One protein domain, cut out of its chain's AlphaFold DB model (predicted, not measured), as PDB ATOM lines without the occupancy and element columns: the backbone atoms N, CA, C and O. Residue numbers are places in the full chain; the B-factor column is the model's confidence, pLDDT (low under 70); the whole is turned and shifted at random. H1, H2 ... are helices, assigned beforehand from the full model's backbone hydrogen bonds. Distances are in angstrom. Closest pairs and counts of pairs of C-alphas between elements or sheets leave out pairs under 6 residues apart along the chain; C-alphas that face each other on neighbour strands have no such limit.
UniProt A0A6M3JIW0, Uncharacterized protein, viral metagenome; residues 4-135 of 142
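AT A GLANCE: This is residues 4 to 135 of the 142 residues of an uncharacterized protein of viral metagenome (UniProt A0A6M3JIW0). Four helices in two pairs make the core: H1 and H2 form a helical hairpin, and H3 and H5, side by side at a shallow tilt, are set crosswise to it. H4 lies off the other side of the H3 and H5 pair from the hairpin, and a long link, residues 110 to 131, leads from the end of H5 past H1 to the short H6, far from the core. The printed part has 132 residues, with six named helices, H1 to H6 in order along the chain, and no named strand; the class is all helix. It is compact, with a radius of gyration of the C-alphas of 15.3 A, and spans 41 by 33 by 29 A.

IN THESE COORDINATES: H1 is residues 4 to 14, 16.3 A from first to last C-alpha, beginning at C-alpha 4 (-38.483, -53.932, 87.727). H2 is residues 22 to 34, 18.2 A, and H3 is residues 43 to 54, 16.1 A. H4 is residues 61 to 69, 12.2 A. H5, the longest helix, is residues 89 to 109, 30.9 A, beginning at C-alpha 89 (-22.148, -42.389, 54.881). H6 is residues 132 to 135, 5.3 A, ending at C-alpha 135 (-38.543, -72.990, 79.107).

HOW THE PARTS SIT: H1 and H2, a helical hairpin, touch at a shallow tilt of 15 degrees, opposite ways; their closest C-alphas, of Phe 5 and Arg 33, are 5.5 A apart. H2 touches H3, about perpendicular at 75 degrees, closest at the C-alphas of Leu 26 and Ile 46, 7.0 A; H3 does so with residues 43 to 46 alone. H3 and H5 touch with 15 pairs of C-alphas within 8 A, at a shallow tilt of 32 degrees, the same way; the closest C-alphas, of Ala 47 and Ile 101, are 5.5 A apart. H5 touches H1 with residues 105 to 109 alone, about perpendicular at 82 degrees, closest at the C-alphas of Lys 14 and Arg 109, 4.7 A. H4 and H5 are near each other, with 6 pairs of C-alphas within 10 A, and H3 and H4 are apart. H6 touches no helix. In H2, H3 and H4 every O i to N i+4 pair is within hydrogen-bond range, against 5 of 7 in H1 and 15 of 17 in H5; H6 is too short for such a pair.

THE WHOLE: The two C-alphas farthest apart, of His 86 and Asp 119, are 44.3 A apart. The printed part has no cut. The links H4 to H5, 19 residues, and H5 to H6, 22 residues, are long. The mean pLDDT of the printed part is 82.2; residue 4, residues 72 to 94 and residues 134 to 135 are under 70.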
ATOM      1  N   ASN A   4     -37.679 -52.806  88.192       69.25
ATOM      2  CA  ASN A   4     -38.483 -53.932  87.727       69.25
ATOM      3  C   ASN A   4     -38.438 -54.145  86.199       69.25
ATOM      4  O   ASN A   4     -38.677 -55.252  85.726       69.25
ATOM      5  N   PHE A   5     -38.121 -53.116  85.405       82.50
ATOM      6  CA  PHE A   5     -38.071 -53.251  83.942       82.50
ATOM      7  C   PHE A   5     -36.668 -53.492  83.384       82.50
ATOM      8  O   PHE A   5     -36.539 -54.135  82.342       82.50
ATOM      9  N   ASP A   6     -35.614 -53.070  84.088       89.44
ATOM     10  CA  ASP A   6     -34.233 -53.343  83.667       89.44
ATOM     11  C   ASP A   6     -33.942 -54.857  83.654       89.44
ATOM     12  O   ASP A   6     -33.182 -55.339  82.809       89.44
ATOM     13  N   ARG A   7     -34.632 -55.648  84.492       92.06
ATOM     14  CA  ARG A   7     -34.566 -57.118  84.445       92.06
ATOM     15  C   ARG A   7     -34.995 -57.698  83.098       92.06
ATOM     16  O   ARG A   7     -34.425 -58.694  82.666       92.06
ATOM     17  N   HIS A   8     -35.953 -57.081  82.403       94.00
ATOM     18  CA  HIS A   8     -36.442 -57.598  81.125       94.00
ATOM     19  C   HIS A   8     -35.416 -57.419  80.003       94.00
ATOM     20  O   HIS A   8     -35.350 -58.255  79.107       94.00
ATOM     21  N   ILE A   9     -34.530 -56.426  80.116       95.50
ATOM     22  CA  ILE A   9     -33.365 -56.283  79.235       95.50
ATOM     23  C   ILE A   9     -32.365 -57.420  79.491       95.50
ATOM     24  O   ILE A   9     -31.882 -58.037  78.542       95.50
ATOM     25  N   PHE A  10     -32.093 -57.763  80.754       94.19
ATOM     26  CA  PHE A  10     -31.253 -58.923  81.085       94.19
ATOM     27  C   PHE A  10     -31.860 -60.240  80.606       94.19
ATOM     28  O   PHE A  10     -31.156 -61.064  80.025       94.19
ATOM     29  N   LEU A  11     -33.161 -60.439  80.819       94.06
ATOM     30  CA  LEU A  11     -33.873 -61.633  80.371       94.06
ATOM     31  C   LEU A  11     -33.841 -61.757  78.839       94.06
ATOM     32  O   LEU A  11     -33.603 -62.845  78.312       94.06
ATOM     33  N   TYR A  12     -33.989 -60.641  78.123       95.56
ATOM     34  CA  TYR A  12     -33.825 -60.580  76.671       95.56
ATOM     35  C   TYR A  12     -32.401 -60.942  76.233       95.56
ATOM     36  O   TYR A  12     -32.209 -61.841  75.408       95.56
ATOM     37  N   ALA A  13     -31.385 -60.324  76.842       94.00
ATOM     38  CA  ALA A  13     -29.976 -60.603  76.564       94.00
ATOM     39  C   ALA A  13     -29.602 -62.076  76.825       94.00
ATOM     40  O   ALA A  13     -28.844 -62.675  76.057       94.00
ATOM     41  N   LYS A  14     -30.185 -62.681  77.864       92.44
ATOM     42  CA  LYS A  14     -29.998 -64.090  78.243       92.44
ATOM     43  C   LYS A  14     -30.825 -65.085  77.420       92.44
ATOM     44  O   LYS A  14     -30.589 -66.280  77.535       92.44
ATOM     45  N   GLY A  15     -31.718 -64.611  76.547       92.00
ATOM     46  CA  GLY A  15     -32.442 -65.452  75.586       92.00
ATOM     47  C   GLY A  15     -33.757 -66.041  76.100       92.00
ATOM     48  O   GLY A  15     -34.242 -67.012  75.529       92.00
ATOM     49  N   HIS A  16     -34.350 -65.463  77.150       93.19
ATOM     50  CA  HIS A  16     -35.656 -65.897  77.668       93.19
ATOM     51  C   HIS A  16     -36.840 -65.490  76.777       93.19
ATOM     52  O   HIS A  16     -37.939 -66.025  76.930       93.19
ATOM     53  N   TYR A  17     -36.617 -64.557  75.856       94.62
ATOM     54  CA  TYR A  17     -37.584 -64.104  74.860       94.62
ATOM     55  C   TYR A  17     -37.205 -64.610  73.475       94.62
ATOM     56  O   TYR A  17     -36.020 -64.756  73.167       94.62
ATOM     57  N   GLU A  18     -38.214 -64.878  72.653       93.00
ATOM     58  CA  GLU A  18     -38.038 -65.134  71.228       93.00
ATOM     59  C   GLU A  18     -37.490 -63.865  70.565       93.00
ATOM     60  O   GLU A  18     -37.969 -62.762  70.829       93.00
ATOM     61  N   ARG A  19     -36.441 -64.015  69.750       88.31
ATOM     62  CA  ARG A  19     -35.786 -62.888  69.078       88.31
ATOM     63  C   ARG A  19     -36.267 -62.833  67.645       88.31
ATOM     64  O   ARG A  19     -36.048 -63.786  66.902       88.31
ATOM     65  N   THR A  20     -36.896 -61.725  67.276       84.38
ATOM     66  CA  THR A  20     -37.361 -61.511  65.899       84.38
ATOM     67  C   THR A  20     -36.510 -60.449  65.224       84.38
ATOM     68  O   THR A  20     -35.706 -60.757  64.349       84.38
ATOM     69  N   ASP A  21     -36.620 -59.216  65.702       92.44
ATOM     70  CA  ASP A  21     -35.842 -58.060  65.285       92.44
ATOM     71  C   ASP A  21     -35.346 -57.357  66.548       92.44
ATOM     72  O   ASP A  21     -36.137 -56.910  67.379       92.44
ATOM     73  N   MET A  22     -34.023 -57.272  66.699       93.25
ATOM     74  CA  MET A  22     -33.389 -56.764  67.915       93.25
ATOM     75  C   MET A  22     -33.846 -55.348  68.267       93.25
ATOM     76  O   MET A  22     -34.139 -55.066  69.430       93.25
ATOM     77  N   ILE A  23     -33.915 -54.452  67.283       94.62
ATOM     78  CA  ILE A  23     -34.282 -53.057  67.520       94.62
ATOM     79  C   ILE A  23     -35.761 -52.971  67.882       94.62
ATOM     80  O   ILE A  23     -36.119 -52.323  68.868       94.62
ATOM     81  N   LYS A  24     -36.625 -53.671  67.146       95.81
ATOM     82  CA  LYS A  24     -38.065 -53.719  67.419       95.81
ATOM     83  C   LYS A  24     -38.371 -54.287  68.807       95.81
ATOM     84  O   LYS A  24     -39.162 -53.697  69.543       95.81
ATOM     85  N   ASP A  25     -37.728 -55.389  69.181       96.00
ATOM     86  CA  ASP A  25     -37.907 -56.042  70.478       96.00
ATOM     87  C   ASP A  25     -37.499 -55.100  71.625       96.00
ATOM     88  O   ASP A  25     -38.227 -54.929  72.608       96.00
ATOM     89  N   LEU A  26     -36.355 -54.421  71.483       96.69
ATOM     90  CA  LEU A  26     -35.862 -53.468  72.478       96.69
ATOM     91  C   LEU A  26     -36.750 -52.226  72.590       96.69
ATOM     92  O   LEU A  26     -36.987 -51.765  73.708       96.69
ATOM     93  N   ARG A  27     -37.305 -51.718  71.480       97.00
ATOM     94  CA  ARG A  27     -38.312 -50.641  71.512       97.00
ATOM     95  C   ARG A  27     -39.528 -51.040  72.343       97.00
ATOM     96  O   ARG A  27     -40.014 -50.234  73.129       97.00
ATOM     97  N   ILE A  28     -40.002 -52.282  72.219       96.12
ATOM     98  CA  ILE A  28     -41.141 -52.786  73.000       96.12
ATOM     99  C   ILE A  28     -40.797 -52.839  74.492       96.12
ATOM    100  O   ILE A  28     -41.551 -52.310  75.313       96.12
ATOM    101  N   ILE A  29     -39.650 -53.425  74.853       95.44
ATOM    102  CA  ILE A  29     -39.210 -53.528  76.254       95.44
ATOM    103  C   ILE A  29     -39.056 -52.134  76.876       95.44
ATOM    104  O   ILE A  29     -39.575 -51.874  77.967       95.44
ATOM    105  N   LEU A  30     -38.365 -51.222  76.187       95.19
ATOM    106  CA  LEU A  30     -38.151 -49.862  76.677       95.19
ATOM    107  C   LEU A  30     -39.443 -49.047  76.704       95.19
ATOM    108  O   LEU A  30     -39.632 -48.274  77.637       95.19
ATOM    109  N   GLY A  31     -40.354 -49.260  75.755       94.94
ATOM    110  CA  GLY A  31     -41.655 -48.601  75.745       94.94
ATOM    111  C   GLY A  31     -42.508 -48.982  76.949       94.94
ATOM    112  O   GLY A  31     -43.061 -48.120  77.631       94.94
ATOM    113  N   LYS A  32     -42.526 -50.272  77.310       92.50
ATOM    114  CA  LYS A  32     -43.179 -50.734  78.547       92.50
ATOM    115  C   LYS A  32     -42.543 -50.130  79.799       92.50
ATOM    116  O   LYS A  32     -43.264 -49.762  80.723       92.50
ATOM    117  N   ARG A  33     -41.214 -49.986  79.818       89.88
ATOM    118  CA  ARG A  33     -40.476 -49.364  80.927       89.88
ATOM    119  C   ARG A  33     -40.830 -47.891  81.123       89.88
ATOM    120  O   ARG A  33     -40.939 -47.447  82.265       89.88
ATOM    121  N   SER A  34     -40.894 -47.124  80.038       89.88
ATOM    122  CA  SER A  34     -41.049 -45.665  80.075       89.88
ATOM    123  C   SER A  34     -42.501 -45.200  79.980       89.88
ATOM    124  O   SER A  34     -42.765 -44.026  80.220       89.88
ATOM    125  N   GLY A  35     -43.437 -46.093  79.641       91.44
ATOM    126  CA  GLY A  35     -44.814 -45.719  79.310       91.44
ATOM    127  C   GLY A  35     -44.928 -44.994  77.964       91.44
ATOM    128  O   GLY A  35     -45.938 -44.345  77.710       91.44
ATOM    129  N   ILE A  36     -43.896 -45.083  77.121       93.62
ATOM    130  CA  ILE A  36     -43.840 -44.468  75.792       93.62
ATOM    131  C   ILE A  36     -44.136 -45.546  74.750       93.62
ATOM    132  O   ILE A  36     -43.679 -46.683  74.866       93.62
ATOM    133  N   GLU A  37     -44.896 -45.213  73.710       95.00
ATOM    134  CA  GLU A  37     -45.112 -46.157  72.615       95.00
ATOM    135  C   GLU A  37     -43.796 -46.468  71.890       95.00
ATOM    136  O   GLU A  37     -42.995 -45.580  71.601       95.00
ATOM    137  N   ALA A  38     -43.598 -47.743  71.548       95.00
ATOM    138  CA  ALA A  38     -42.371 -48.253  70.932       95.00
ATOM    139  C   ALA A  38     -41.939 -47.477  69.671       95.00
ATOM    140  O   ALA A  38     -40.749 -47.386  69.387       95.00
ATOM    141  N   ILE A  39     -42.891 -46.896  68.933       95.56
ATOM    142  CA  ILE A  39     -42.637 -46.118  67.712       95.56
ATOM    143  C   ILE A  39     -41.875 -44.808  67.960       95.56
ATOM    144  O   ILE A  39     -41.233 -44.307  67.042       95.56
ATOM    145  N   TYR A  40     -41.921 -44.265  69.180       96.69
ATOM    146  CA  TYR A  40     -41.237 -43.020  69.541       96.69
ATOM    147  C   TYR A  40     -39.842 -43.247  70.130       96.69
ATOM    148  O   TYR A  40     -39.160 -42.283  70.460       96.69
ATOM    149  N   ILE A  41     -39.418 -44.505  70.270       95.75
ATOM    150  CA  ILE A  41     -38.101 -44.870  70.795       95.75
ATOM    151  C   ILE A  41     -37.177 -45.131  69.614       95.75
ATOM    152  O   ILE A  41     -37.372 -46.080  68.851       95.75
ATOM    153  N   ASN A  42     -36.158 -44.298  69.451       94.38
ATOM    154  CA  ASN A  42     -35.174 -44.466  68.388       94.38
ATOM    155  C   ASN A  42     -33.978 -45.319  68.869       94.38
ATOM    156  O   ASN A  42     -33.896 -45.741  70.022       94.38
ATOM    157  N   GLU A  43     -33.047 -45.623  67.966       92.88
ATOM    158  CA  GLU A  43     -31.862 -46.426  68.303       92.88
ATOM    159  C   GLU A  43     -30.874 -45.713  69.236       92.88
ATOM    160  O   GLU A  43     -30.171 -46.399  69.975       92.88
ATOM    161  N   ASP A  44     -30.822 -44.372  69.246       93.06
ATOM    162  CA  ASP A  44     -29.988 -43.635  70.209       93.06
ATOM    163  C   ASP A  44     -30.492 -43.836  71.629       93.06
ATOM    164  O   ASP A  44     -29.693 -44.057  72.537       93.06
ATOM    165  N   ASP A  45     -31.812 -43.814  71.821       94.44
ATOM    166  CA  ASP A  45     -32.425 -44.054  73.125       94.44
ATOM    167  C   ASP A  45     -32.053 -45.450  73.641       94.44
ATOM    168  O   ASP A  45     -31.660 -45.621  74.800       94.44
ATOM    169  N   ILE A  46     -32.119 -46.455  72.758       96.19
ATOM    170  CA  ILE A  46     -31.731 -47.835  73.068       96.19
ATOM    171  C   ILE A  46     -30.242 -47.903  73.424       96.19
ATOM    172  O   ILE A  46     -29.882 -48.431  74.480       96.19
ATOM    173  N   ALA A  47     -29.376 -47.356  72.568       94.19
ATOM    174  CA  ALA A  47     -27.930 -47.362  72.758       94.19
ATOM    175  C   ALA A  47     -27.517 -46.656  74.058       94.19
ATOM    176  O   ALA A  47     -26.686 -47.176  74.809       94.19
ATOM    177  N   TYR A  48     -28.132 -45.510  74.360       93.81
ATOM    178  CA  TYR A  48     -27.911 -44.751  75.587       93.81
ATOM    179  C   TYR A  48     -28.276 -45.570  76.826       93.81
ATOM    180  O   TYR A  48     -27.465 -45.706  77.748       93.81
ATOM    181  N   VAL A  49     -29.478 -46.158  76.847       94.44
ATOM    182  CA  VAL A  49     -29.940 -46.974  77.977       94.44
ATOM    183  C   VAL A  49     -29.014 -48.168  78.198       94.44
ATOM    184  O   VAL A  49     -28.570 -48.399  79.324       94.44
ATOM    185  N   LEU A  50     -28.687 -48.904  77.136       94.94
ATOM    186  CA  LEU A  50     -27.851 -50.096  77.233       94.94
ATOM    187  C   LEU A  50     -26.419 -49.774  77.655       94.94
ATOM    188  O   LEU A  50     -25.868 -50.464  78.512       94.94
ATOM    189  N   THR A  51     -25.837 -48.697  77.132       92.69
ATOM    190  CA  THR A  51     -24.489 -48.259  77.512       92.69
ATOM    191  C   THR A  51     -24.448 -47.859  78.984       92.69
ATOM    192  O   THR A  51     -23.548 -48.270  79.713       92.69
ATOM    193  N   LYS A  52     -25.474 -47.149  79.473       91.12
ATOM    194  CA  LYS A  52     -25.604 -46.798  80.894       91.12
ATOM    195  C   LYS A  52     -25.746 -48.026  81.798       91.12
ATOM    196  O   LYS A  52     -25.256 -48.011  82.926       91.12
ATOM    197  N   MET A  53     -26.416 -49.080  81.331       91.56
ATOM    198  CA  MET A  53     -26.488 -50.349  82.061       91.56
ATOM    199  C   MET A  53     -25.133 -51.057  82.088       91.56
ATOM    200  O   MET A  53     -24.701 -51.497  83.148       91.56
ATOM    201  N   VAL A  54     -24.455 -51.133  80.942       91.81
ATOM    202  CA  VAL A  54     -23.146 -51.783  80.788       91.81
ATOM    203  C   VAL A  54     -22.050 -51.080  81.584       91.81
ATOM    204  O   VAL A  54     -21.214 -51.762  82.168       91.81
ATOM    205  N   TRP A  55     -22.093 -49.750  81.694       89.19
ATOM    206  CA  TRP A  55     -21.159 -48.960  82.504       89.19
ATOM    207  C   TRP A  55     -21.051 -49.446  83.959       89.19
ATOM    208  O   TRP A  55     -20.005 -49.329  84.577       89.19
ATOM    209  N   ARG A  56     -22.107 -50.057  84.511       87.25
ATOM    210  CA  ARG A  56     -22.088 -50.623  85.874       87.25
ATOM    211  C   ARG A  56     -21.225 -51.881  86.018       87.25
ATOM    212  O   ARG A  56     -20.987 -52.324  87.136       87.25
ATOM    213  N   TYR A  57     -20.849 -52.494  84.900       87.12
ATOM    214  CA  TYR A  57     -20.108 -53.754  84.835       87.12
ATOM    215  C   TYR A  57     -18.720 -53.590  84.223       87.12
ATOM    216  O   TYR A  57     -17.916 -54.513  84.298       87.12
ATOM    217  N   ILE A  58     -18.456 -52.434  83.617       85.31
ATOM    218  CA  ILE A  58     -17.162 -52.049  83.069       85.31
ATOM    219  C   ILE A  58     -16.614 -50.980  84.009       85.31
ATOM    220  O   ILE A  58     -16.914 -49.799  83.865       85.31
ATOM    221  N   ASN A  59     -15.895 -51.422  85.038       72.00
ATOM    222  CA  ASN A  59     -15.530 -50.575  86.177       72.00
ATOM    223  C   ASN A  59     -14.199 -49.837  85.985       72.00
ATOM    224  O   ASN A  59     -13.811 -49.044  86.843       72.00
ATOM    225  N   HIS A  60     -13.510 -50.077  84.867       81.25
ATOM    226  CA  HIS A  60     -12.238 -49.445  84.548       81.25
ATOM    227  C   HIS A  60     -12.307 -48.706  83.213       81.25
ATOM    228  O   HIS A  60     -12.833 -49.220  82.225       81.25
ATOM    229  N   GLU A  61     -11.742 -47.499  83.183       83.44
ATOM    230  CA  GLU A  61     -11.681 -46.651  81.989       83.44
ATOM    231  C   GLU A  61     -11.058 -47.396  80.799       83.44
ATOM    232  O   GLU A  61     -11.636 -47.399  79.717       83.44
ATOM    233  N   ASP A  62      -9.968 -48.135  81.023       85.06
ATOM    234  CA  ASP A  62      -9.311 -48.947  79.991       85.06
ATOM    235  C   ASP A  62     -10.219 -50.047  79.424       85.06
ATOM    236  O   ASP A  62     -10.198 -50.330  78.227       85.06
ATOM    237  N   GLU A  63     -11.053 -50.675  80.256       82.56
ATOM    238  CA  GLU A  63     -12.014 -51.682  79.795       82.56
ATOM    239  C   GLU A  63     -13.124 -51.040  78.958       82.56
ATOM    240  O   GLU A  63     -13.568 -51.627  77.971       82.56
ATOM    241  N   PHE A  64     -13.541 -49.821  79.309       83.94
ATOM    242  CA  PHE A  64     -14.530 -49.070  78.542       83.94
ATOM    243  C   PHE A  64     -13.961 -48.572  77.214       83.94
ATOM    244  O   PHE A  64     -14.607 -48.684  76.173       83.94
ATOM    245  N   ILE A  65     -12.719 -48.100  77.225       81.88
ATOM    246  CA  ILE A  65     -11.972 -47.743  76.023       81.88
ATOM    247  C   ILE A  65     -11.844 -48.968  75.109       81.88
ATOM    248  O   ILE A  65     -12.192 -48.888  73.933       81.88
ATOM    249  N   ASN A  66     -11.445 -50.127  75.643       82.31
ATOM    250  CA  ASN A  66     -11.382 -51.379  74.886       82.31
ATOM    251  C   ASN A  66     -12.754 -51.801  74.343       82.31
ATOM    252  O   ASN A  66     -12.861 -52.214  73.189       82.31
ATOM    253  N   PHE A  67     -13.814 -51.644  75.137       84.31
ATOM    254  CA  PHE A  67     -15.190 -51.877  74.706       84.31
ATOM    255  C   PHE A  67     -15.573 -50.999  73.502       84.31
ATOM    256  O   PHE A  67     -16.189 -51.507  72.567       84.31
ATOM    257  N   LEU A  68     -15.180 -49.719  73.487       81.81
ATOM    258  CA  LEU A  68     -15.422 -48.807  72.363       81.81
ATOM    259  C   LEU A  68     -14.528 -49.107  71.152       81.81
ATOM    260  O   LEU A  68     -15.005 -49.079  70.019       81.81
ATOM    261  N   PHE A  69     -13.250 -49.433  71.359       76.69
ATOM    262  CA  PHE A  69     -12.336 -49.815  70.274       76.69
ATOM    263  C   PHE A  69     -12.741 -51.128  69.601       76.69
ATOM    264  O   PHE A  69     -12.539 -51.294  68.397       76.69
ATOM    265  N   ASP A  70     -13.353 -52.048  70.342       72.50
ATOM    266  CA  ASP A  70     -13.929 -53.274  69.794       72.50
ATOM    267  C   ASP A  70     -15.083 -53.005  68.809       72.50
ATOM    268  O   ASP A  70     -15.392 -53.872  67.993       72.50
ATOM    269  N   LEU A  71     -15.703 -51.819  68.857       73.38
ATOM    270  CA  LEU A  71     -16.739 -51.380  67.911       73.38
ATOM    271  C   LEU A  71     -16.152 -50.770  66.632       73.38
ATOM    272  O   LEU A  71     -16.900 -50.367  65.742       73.38
ATOM    273  N   ASN A  72     -14.822 -50.669  66.530       65.75
ATOM    274  CA  ASN A  72     -14.177 -50.132  65.345       65.75
ATOM    275  C   ASN A  72     -14.457 -51.055  64.142       65.75
ATOM    276  O   ASN A  72     -14.108 -52.238  64.191       65.75
ATOM    277  N   PRO A  73     -15.013 -50.531  63.035       57.06
ATOM    278  CA  PRO A  73     -15.289 -51.306  61.828       57.06
ATOM    279  C   PRO A  73     -14.032 -51.850  61.132       57.06
ATOM    280  O   PRO A  73     -14.166 -52.571  60.158       57.06
ATOM    281  N   ASN A  74     -12.822 -51.541  61.610       55.25
ATOM    282  CA  ASN A  74     -11.567 -52.165  61.174       55.25
ATOM    283  C   ASN A  74     -11.102 -53.320  62.091       55.25
ATOM    284  O   ASN A  74     -10.141 -54.011  61.765       55.25
ATOM    285  N   ASN A  75     -11.791 -53.574  63.211       56.41
ATOM    286  CA  ASN A  75     -11.547 -54.696  64.134       56.41
ATOM    287  C   ASN A  75     -12.479 -55.898  63.865       56.41
ATOM    288  O   ASN A  75     -12.731 -56.731  64.738       56.41
ATOM    289  N   THR A  76     -12.974 -56.007  62.630       52.72
ATOM    290  CA  THR A  76     -13.942 -57.017  62.163       52.72
ATOM    291  C   THR A  76     -13.510 -58.457  62.428       52.72
ATOM    292  O   THR A  76     -14.345 -59.305  62.744       52.72
ATOM    293  N   TRP A  77     -12.202 -58.724  62.376       51.91
ATOM    294  CA  TRP A  77     -11.598 -60.039  62.603       51.91
ATOM    295  C   TRP A  77     -11.868 -60.612  64.004       51.91
ATOM    296  O   TRP A  77     -11.841 -61.826  64.177       51.91
ATOM    297  N   LYS A  78     -12.159 -59.764  65.002       46.84
ATOM    298  CA  LYS A  78     -12.372 -60.182  66.398       46.84
ATOM    299  C   LYS A  78     -13.824 -60.582  66.698       46.84
ATOM    300  O   LYS A  78     -14.065 -61.308  67.658       46.84
ATOM    301  N   TYR A  79     -14.788 -60.126  65.891       44.34
ATOM    302  CA  TYR A  79     -16.223 -60.258  66.196       44.34
ATOM    303  C   TYR A  79     -17.110 -60.682  65.017       44.34
ATOM    304  O   TYR A  79     -18.315 -60.830  65.198       44.34
ATOM    305  N   GLY A  80     -16.550 -60.882  63.820       41.09
ATOM    306  CA  GLY A  80     -17.321 -61.298  62.643       41.09
ATOM    307  C   GLY A  80     -18.217 -60.201  62.055       41.09
ATOM    308  O   GLY A  80     -19.069 -60.496  61.220       41.09
ATOM    309  N   TYR A  81     -18.034 -58.938  62.459       45.16
ATOM    310  CA  TYR A  81     -18.753 -57.809  61.868       45.16
ATOM    311  C   TYR A  81     -18.217 -57.535  60.467       45.16
ATOM    312  O   TYR A  81     -17.193 -56.881  60.310       45.16
ATOM    313  N   VAL A  82     -18.914 -57.989  59.430       42.16
ATOM    314  CA  VAL A  82     -18.726 -57.438  58.086       42.16
ATOM    315  C   VAL A  82     -19.569 -56.173  58.023       42.16
ATOM    316  O   VAL A  82     -20.755 -56.221  57.707       42.16
ATOM    317  N   THR A  83     -18.988 -55.016  58.346       45.00
ATOM    318  CA  THR A  83     -19.598 -53.776  57.866       45.00
ATOM    319  C   THR A  83     -19.461 -53.816  56.355       45.00
ATOM    320  O   THR A  83     -18.334 -53.877  55.861       45.00
ATOM    321  N   ASN A  84     -20.572 -53.836  55.618       40.81
ATOM    322  CA  ASN A  84     -20.532 -53.676  54.169       40.81
ATOM    323  C   ASN A  84     -19.739 -52.397  53.873       40.81
ATOM    324  O   ASN A  84     -20.229 -51.284  54.062       40.81
ATOM    325  N   LEU A  85     -18.488 -52.558  53.435       44.16
ATOM    326  CA  LEU A  85     -17.512 -51.486  53.211       44.16
ATOM    327  C   LEU A  85     -17.941 -50.513  52.095       44.16
ATOM    328  O   LEU A  85     -17.189 -49.613  51.729       44.16
ATOM    329  N   HIS A  86     -19.145 -50.682  51.546       42.72
ATOM    330  CA  HIS A  86     -19.731 -49.895  50.463       42.72
ATOM    331  C   HIS A  86     -21.062 -49.228  50.835       42.72
ATOM    332  O   HIS A  86     -21.727 -48.689  49.955       42.72
ATOM    333  N   SER A  87     -21.458 -49.219  52.114       43.25
ATOM    334  CA  SER A  87     -22.656 -48.474  52.512       43.25
ATOM    335  C   SER A  87     -22.380 -46.958  52.512       43.25
ATOM    336  O   SER A  87     -21.342 -46.524  53.039       43.25
ATOM    337  N   PRO A  88     -23.269 -46.138  51.916       43.41
ATOM    338  CA  PRO A  88     -23.169 -44.681  51.948       43.41
ATOM    339  C   PRO A  88     -23.070 -44.167  53.391       43.41
ATOM    340  O   PRO A  88     -23.467 -44.832  54.343       43.41
ATOM    341  N   ILE A  89     -22.502 -42.970  53.569       49.75
ATOM    342  CA  ILE A  89     -22.148 -42.389  54.881       49.75
ATOM    343  C   ILE A  89     -23.326 -42.403  55.883       49.75
ATOM    344  O   ILE A  89     -23.090 -42.540  57.081       49.75
ATOM    345  N   SER A  90     -24.575 -42.333  55.408       48.91
ATOM    346  CA  SER A  90     -25.791 -42.433  56.230       48.91
ATOM    347  C   SER A  90     -25.966 -43.793  56.916       48.91
ATOM    348  O   SER A  90     -26.361 -43.844  58.077       48.91
ATOM    349  N   ASP A  91     -25.611 -44.885  56.241       53.25
ATOM    350  CA  ASP A  91     -25.786 -46.252  56.747       53.25
ATOM    351  C   ASP A  91     -24.693 -46.644  57.745       53.25
ATOM    352  O   ASP A  91     -24.906 -47.489  58.611       53.25
ATOM    353  N   LYS A  92     -23.515 -46.013  57.676       56.91
ATOM    354  CA  LYS A  92     -22.408 -46.303  58.603       56.91
ATOM    355  C   LYS A  92     -22.782 -46.011  60.057       56.91
ATOM    356  O   LYS A  92     -22.382 -46.751  60.952       56.91
ATOM    357  N   ASN A  93     -23.580 -44.966  60.285       57.59
ATOM    358  CA  ASN A  93     -24.076 -44.619  61.617       57.59
ATOM    359  C   ASN A  93     -25.109 -45.633  62.128       57.59
ATOM    360  O   ASN A  93     -25.094 -45.964  63.313       57.59
ATOM    361  N   TYR A  94     -25.964 -46.148  61.243       58.06
ATOM    362  CA  TYR A  94     -26.939 -47.192  61.565       58.06
ATOM    363  C   TYR A  94     -26.234 -48.497  61.972       58.06
ATOM    364  O   TYR A  94     -26.478 -49.039  63.048       58.06
ATOM    365  N   VAL A  95     -25.241 -48.922  61.183       71.75
ATOM    366  CA  VAL A  95     -24.423 -50.114  61.467       71.75
ATOM    367  C   VAL A  95     -23.663 -49.982  62.793       71.75
ATOM    368  O   VAL A  95     -23.561 -50.949  63.547       71.75
ATOM    369  N   TYR A  96     -23.164 -48.785  63.120       78.69
ATOM    370  CA  TYR A  96     -22.487 -48.546  64.395       78.69
ATOM    371  C   TYR A  96     -23.430 -48.696  65.600       78.69
ATOM    372  O   TYR A  96     -23.054 -49.306  66.601       78.69
ATOM    373  N   ARG A  97     -24.662 -48.177  65.510       83.00
ATOM    374  CA  ARG A  97     -25.652 -48.264  66.598       83.00
ATOM    375  C   ARG A  97     -26.053 -49.699  66.878       83.00
ATOM    376  O   ARG A  97     -26.018 -50.119  68.031       83.00
ATOM    377  N   GLU A  98     -26.381 -50.462  65.841       85.75
ATOM    378  CA  GLU A  98     -26.710 -51.877  66.005       85.75
ATOM    379  C   GLU A  98     -25.536 -52.670  66.589       85.75
ATOM    380  O   GLU A  98     -25.738 -53.493  67.485       85.75
ATOM    381  N   ALA A  99     -24.302 -52.385  66.154       84.12
ATOM    382  CA  ALA A  99     -23.105 -53.017  66.703       84.12
ATOM    383  C   ALA A  99     -22.911 -52.690  68.193       84.12
ATOM    384  O   ALA A  99     -22.659 -53.594  68.994       84.12
ATOM    385  N   LEU A 100     -23.084 -51.422  68.584       89.56
ATOM    386  CA  LEU A 100     -23.034 -50.991  69.983       89.56
ATOM    387  C   LEU A 100     -24.115 -51.693  70.816       89.56
ATOM    388  O   LEU A 100     -23.807 -52.279  71.853       89.56
ATOM    389  N   ILE A 101     -25.361 -51.698  70.339       93.06
ATOM    390  CA  ILE A 101     -26.502 -52.351  70.997       93.06
ATOM    391  C   ILE A 101     -26.228 -53.849  71.187       93.06
ATOM    392  O   ILE A 101     -26.344 -54.369  72.299       93.06
ATOM    393  N   SER A 102     -25.796 -54.537  70.131       90.12
ATOM    394  CA  SER A 102     -25.460 -55.963  70.157       90.12
ATOM    395  C   SER A 102     -24.311 -56.265  71.127       90.12
ATOM    396  O   SER A 102     -24.398 -57.188  71.946       90.12
ATOM    397  N   LYS A 103     -23.251 -55.446  71.121       89.56
ATOM    398  CA  LYS A 103     -22.129 -55.569  72.061       89.56
ATOM    399  C   LYS A 103     -22.590 -55.364  73.503       89.56
ATOM    400  O   LYS A 103     -22.217 -56.162  74.364       89.56
ATOM    401  N   CYS A 104     -23.433 -54.367  73.774       93.88
ATOM    402  CA  CYS A 104     -24.004 -54.168  75.102       93.88
ATOM    403  C   CYS A 104     -24.803 -55.394  75.560       93.88
ATOM    404  O   CYS A 104     -24.577 -55.897  76.660       93.88
ATOM    405  N   LEU A 105     -25.694 -55.918  74.713       93.56
ATOM    406  CA  LEU A 105     -26.462 -57.123  75.028       93.56
ATOM    407  C   LEU A 105     -25.558 -58.333  75.287       93.56
ATOM    408  O   LEU A 105     -25.849 -59.121  76.185       93.56
ATOM    409  N   SER A 106     -24.449 -58.467  74.557       90.81
ATOM    410  CA  SER A 106     -23.450 -59.508  74.807       90.81
ATOM    411  C   SER A 106     -22.847 -59.385  76.211       90.81
ATOM    412  O   SER A 106     -22.850 -60.355  76.967       90.81
ATOM    413  N   VAL A 107     -22.433 -58.180  76.621       91.00
ATOM    414  CA  VAL A 107     -21.919 -57.942  77.983       91.00
ATOM    415  C   VAL A 107     -22.966 -58.294  79.044       91.00
ATOM    416  O   VAL A 107     -22.642 -58.983  80.013       91.00
ATOM    417  N   LEU A 108     -24.223 -57.876  78.856       92.81
ATOM    418  CA  LEU A 108     -25.318 -58.156  79.794       92.81
ATOM    419  C   LEU A 108     -25.671 -59.653  79.860       92.81
ATOM    420  O   LEU A 108     -25.949 -60.177  80.941       92.81
ATOM    421  N   ARG A 109     -25.618 -60.367  78.727       92.06
ATOM    422  CA  ARG A 109     -25.879 -61.813  78.637       92.06
ATOM    423  C   ARG A 109     -24.977 -62.601  79.580       92.06
ATOM    424  O   ARG A 109     -25.467 -63.489  80.286       92.06
ATOM    425  N   PHE A 110     -23.691 -62.261  79.615       89.62
ATOM    426  CA  PHE A 110     -22.675 -62.989  80.379       89.62
ATOM    427  C   PHE A 110     -22.526 -62.534  81.834       89.62
ATOM    428  O   PHE A 110     -21.773 -63.156  82.583       89.62
ATOM    429  N   GLN A 111     -23.276 -61.520  82.285       91.06
ATOM    430  CA  GLN A 111     -23.283 -61.169  83.706       91.06
ATOM    431  C   GLN A 111     -23.814 -62.330  84.546       91.06
ATOM    432  O   GLN A 111     -24.894 -62.874  84.280       91.06
ATOM    433  N   LYS A 112     -23.059 -62.710  85.580       88.25
ATOM    434  CA  LYS A 112     -23.515 -63.688  86.572       88.25
ATOM    435  C   LYS A 112     -24.713 -63.110  87.321       88.25
ATOM    436  O   LYS A 112     -24.704 -61.931  87.653       88.25
ATOM    437  N   VAL A 113     -25.714 -63.940  87.622       86.31
ATOM    438  CA  VAL A 113     -26.948 -63.495  88.305       86.31
ATOM    439  C   VAL A 113     -26.639 -62.815  89.641       86.31
ATOM    440  O   VAL A 113     -27.216 -61.780  89.935       86.31
ATOM    441  N   ILE A 114     -25.649 -63.323  90.386       87.75
ATOM    442  CA  ILE A 114     -25.191 -62.740  91.658       87.75
ATOM    443  C   ILE A 114     -24.654 -61.302  91.535       87.75
ATOM    444  O   ILE A 114     -24.658 -60.565  92.514       87.75
ATOM    445  N   ASN A 115     -24.217 -60.885  90.343       87.38
ATOM    446  CA  ASN A 115     -23.708 -59.533  90.096       87.38
ATOM    447  C   ASN A 115     -24.817 -58.560  89.655       87.38
ATOM    448  O   ASN A 115     -24.552 -57.379  89.436       87.38
ATOM    449  N   ILE A 116     -26.048 -59.036  89.457       87.81
ATOM    450  CA  ILE A 116     -27.176 -58.205  89.036       87.81
ATOM    451  C   ILE A 116     -27.853 -57.668  90.306       87.81
ATOM    452  O   ILE A 116     -28.208 -58.461  91.174       87.81
ATOM    453  N   PRO A 117     -28.046 -56.343  90.449       85.88
ATOM    454  CA  PRO A 117     -28.480 -55.732  91.712       85.88
ATOM    455  C   PRO A 117     -29.955 -55.991  92.068       85.88
ATOM    456  O   PRO A 117     -30.469 -55.413  93.022       85.88
ATOM    457  N   PHE A 118     -30.652 -56.819  91.295       84.62
ATOM    458  CA  PHE A 118     -32.062 -57.139  91.464       84.62
ATOM    459  C   PHE A 118     -32.336 -58.583  91.044       84.62
ATOM    460  O   PHE A 118     -31.608 -59.165  90.235       84.62
ATOM    461  N   ASP A 119     -33.427 -59.138  91.562       86.88
ATOM    462  CA  ASP A 119     -33.931 -60.435  91.125       86.88
ATOM    463  C   ASP A 119     -34.420 -60.354  89.668       86.88
ATOM    464  O   ASP A 119     -35.218 -59.485  89.296       86.88
ATOM    465  N   LEU A 120     -33.936 -61.276  88.835       86.94
ATOM    466  CA  LEU A 120     -34.368 -61.391  87.447       86.94
ATOM    467  C   LEU A 120     -35.813 -61.881  87.334       86.94
ATOM    468  O   LEU A 120     -36.493 -61.534  86.367       86.94
ATOM    469  N   GLY A 121     -36.294 -62.661  88.304       88.12
ATOM    470  CA  GLY A 121     -37.633 -63.233  88.283       88.12
ATOM    471  C   GLY A 121     -37.920 -64.053  87.016       88.12
ATOM    472  O   GLY A 121     -37.057 -64.741  86.462       88.12
ATOM    473  N   LYS A 122     -39.176 -64.008  86.556       89.56
ATOM    474  CA  LYS A 122     -39.633 -64.690  85.335       89.56
ATOM    475  C   LYS A 122     -39.810 -63.694  84.189       89.56
ATOM    476  O   LYS A 122     -40.229 -62.558  84.396       89.56
ATOM    477  N   ALA A 123     -39.538 -64.162  82.972       91.50
ATOM    478  CA  ALA A 123     -39.930 -63.452  81.763       91.50
ATOM    479  C   ALA A 123     -41.459 -63.357  81.665       91.50
ATOM    480  O   ALA A 123     -42.175 -64.277  82.056       91.50
ATOM    481  N   ASP A 124     -41.931 -62.223  81.157       91.69
ATOM    482  CA  ASP A 124     -43.348 -61.894  81.010       91.69
ATOM    483  C   ASP A 124     -43.750 -61.940  79.533       91.69
ATOM    484  O   ASP A 124     -43.258 -61.139  78.731       91.69
ATOM    485  N   SER A 125     -44.652 -62.863  79.193       93.31
ATOM    486  CA  SER A 125     -45.178 -63.063  77.838       93.31
ATOM    487  C   SER A 125     -46.001 -61.883  77.314       93.31
ATOM    488  O   SER A 125     -46.225 -61.790  76.112       93.31
ATOM    489  N   ASN A 126     -46.451 -60.976  78.188       92.81
ATOM    490  CA  ASN A 126     -47.152 -59.752  77.788       92.81
ATOM    491  C   ASN A 126     -46.198 -58.663  77.272       92.81
ATOM    492  O   ASN A 126     -46.653 -57.649  76.737       92.81
ATOM    493  N   ILE A 127     -44.886 -58.838  77.469       92.62
ATOM    494  CA  ILE A 127     -43.857 -57.929  76.952       92.62
ATOM    495  C   ILE A 127     -43.391 -58.412  75.582       92.62
ATOM    496  O   ILE A 127     -43.480 -57.666  74.613       92.62
ATOM    497  N   LEU A 128     -42.917 -59.654  75.501       94.31
ATOM    498  CA  LEU A 128     -42.480 -60.301  74.264       94.31
ATOM    499  C   LEU A 128     -42.804 -61.801  74.323       94.31
ATOM    500  O   LEU A 128     -42.873 -62.358  75.425       94.31
ATOM    501  N   PRO A 129     -42.950 -62.479  73.168       94.62
ATOM    502  CA  PRO A 129     -43.111 -63.927  73.127       94.62
ATOM    503  C   PRO A 129     -41.956 -64.641  73.839       94.62
ATOM    504  O   PRO A 129     -40.790 -64.261  73.713       94.62
ATOM    505  N   LEU A 130     -42.279 -65.668  74.623       94.19
ATOM    506  CA  LEU A 130     -41.281 -66.416  75.384       94.19
ATOM    507  C   LEU A 130     -40.534 -67.396  74.480       94.19
ATOM    508  O   LEU A 130     -41.145 -68.093  73.671       94.19
ATOM    509  N   ASN A 131     -39.222 -67.511  74.682       91.94
ATOM    510  CA  ASN A 131     -38.429 -68.515  73.986       91.94
ATOM    511  C   ASN A 131     -38.751 -69.910  74.538       91.94
ATOM    512  O   ASN A 131     -38.426 -70.219  75.689       91.94
ATOM    513  N   LYS A 132     -39.351 -70.762  73.701       84.38
ATOM    514  CA  LYS A 132     -39.744 -72.129  74.064       84.38
ATOM    515  C   LYS A 132     -38.551 -72.978  74.501       84.38
ATOM    516  O   LYS A 132     -38.655 -73.665  75.508       84.38
ATOM    517  N   GLU A 133     -37.406 -72.869  73.832       78.19
ATOM    518  CA  GLU A 133     -36.195 -73.638  74.165       78.19
ATOM    519  C   GLU A 133     -35.665 -73.305  75.568       78.19
ATOM    520  O   GLU A 133     -35.149 -74.158  76.285       78.19
ATOM    521  N   CYS A 134     -35.853 -72.058  76.004       68.62
ATOM    522  CA  CYS A 134     -35.415 -71.585  77.314       68.62
ATOM    523  C   CYS A 134     -36.339 -72.051  78.457       68.62
ATOM    524  O   CYS A 134     -35.938 -72.047  79.621       68.62
ATOM    525  N   ILE A 135     -37.579 -72.444  78.141       56.09
ATOM    526  CA  ILE A 135     -38.543 -72.990  79.107       56.09
ATOM    527  C   ILE A 135     -38.213 -74.456  79.417       56.09
ATOM    528  O   ILE A 135     -38.314 -74.853  80.575       56.09
TER     529      ILE A 135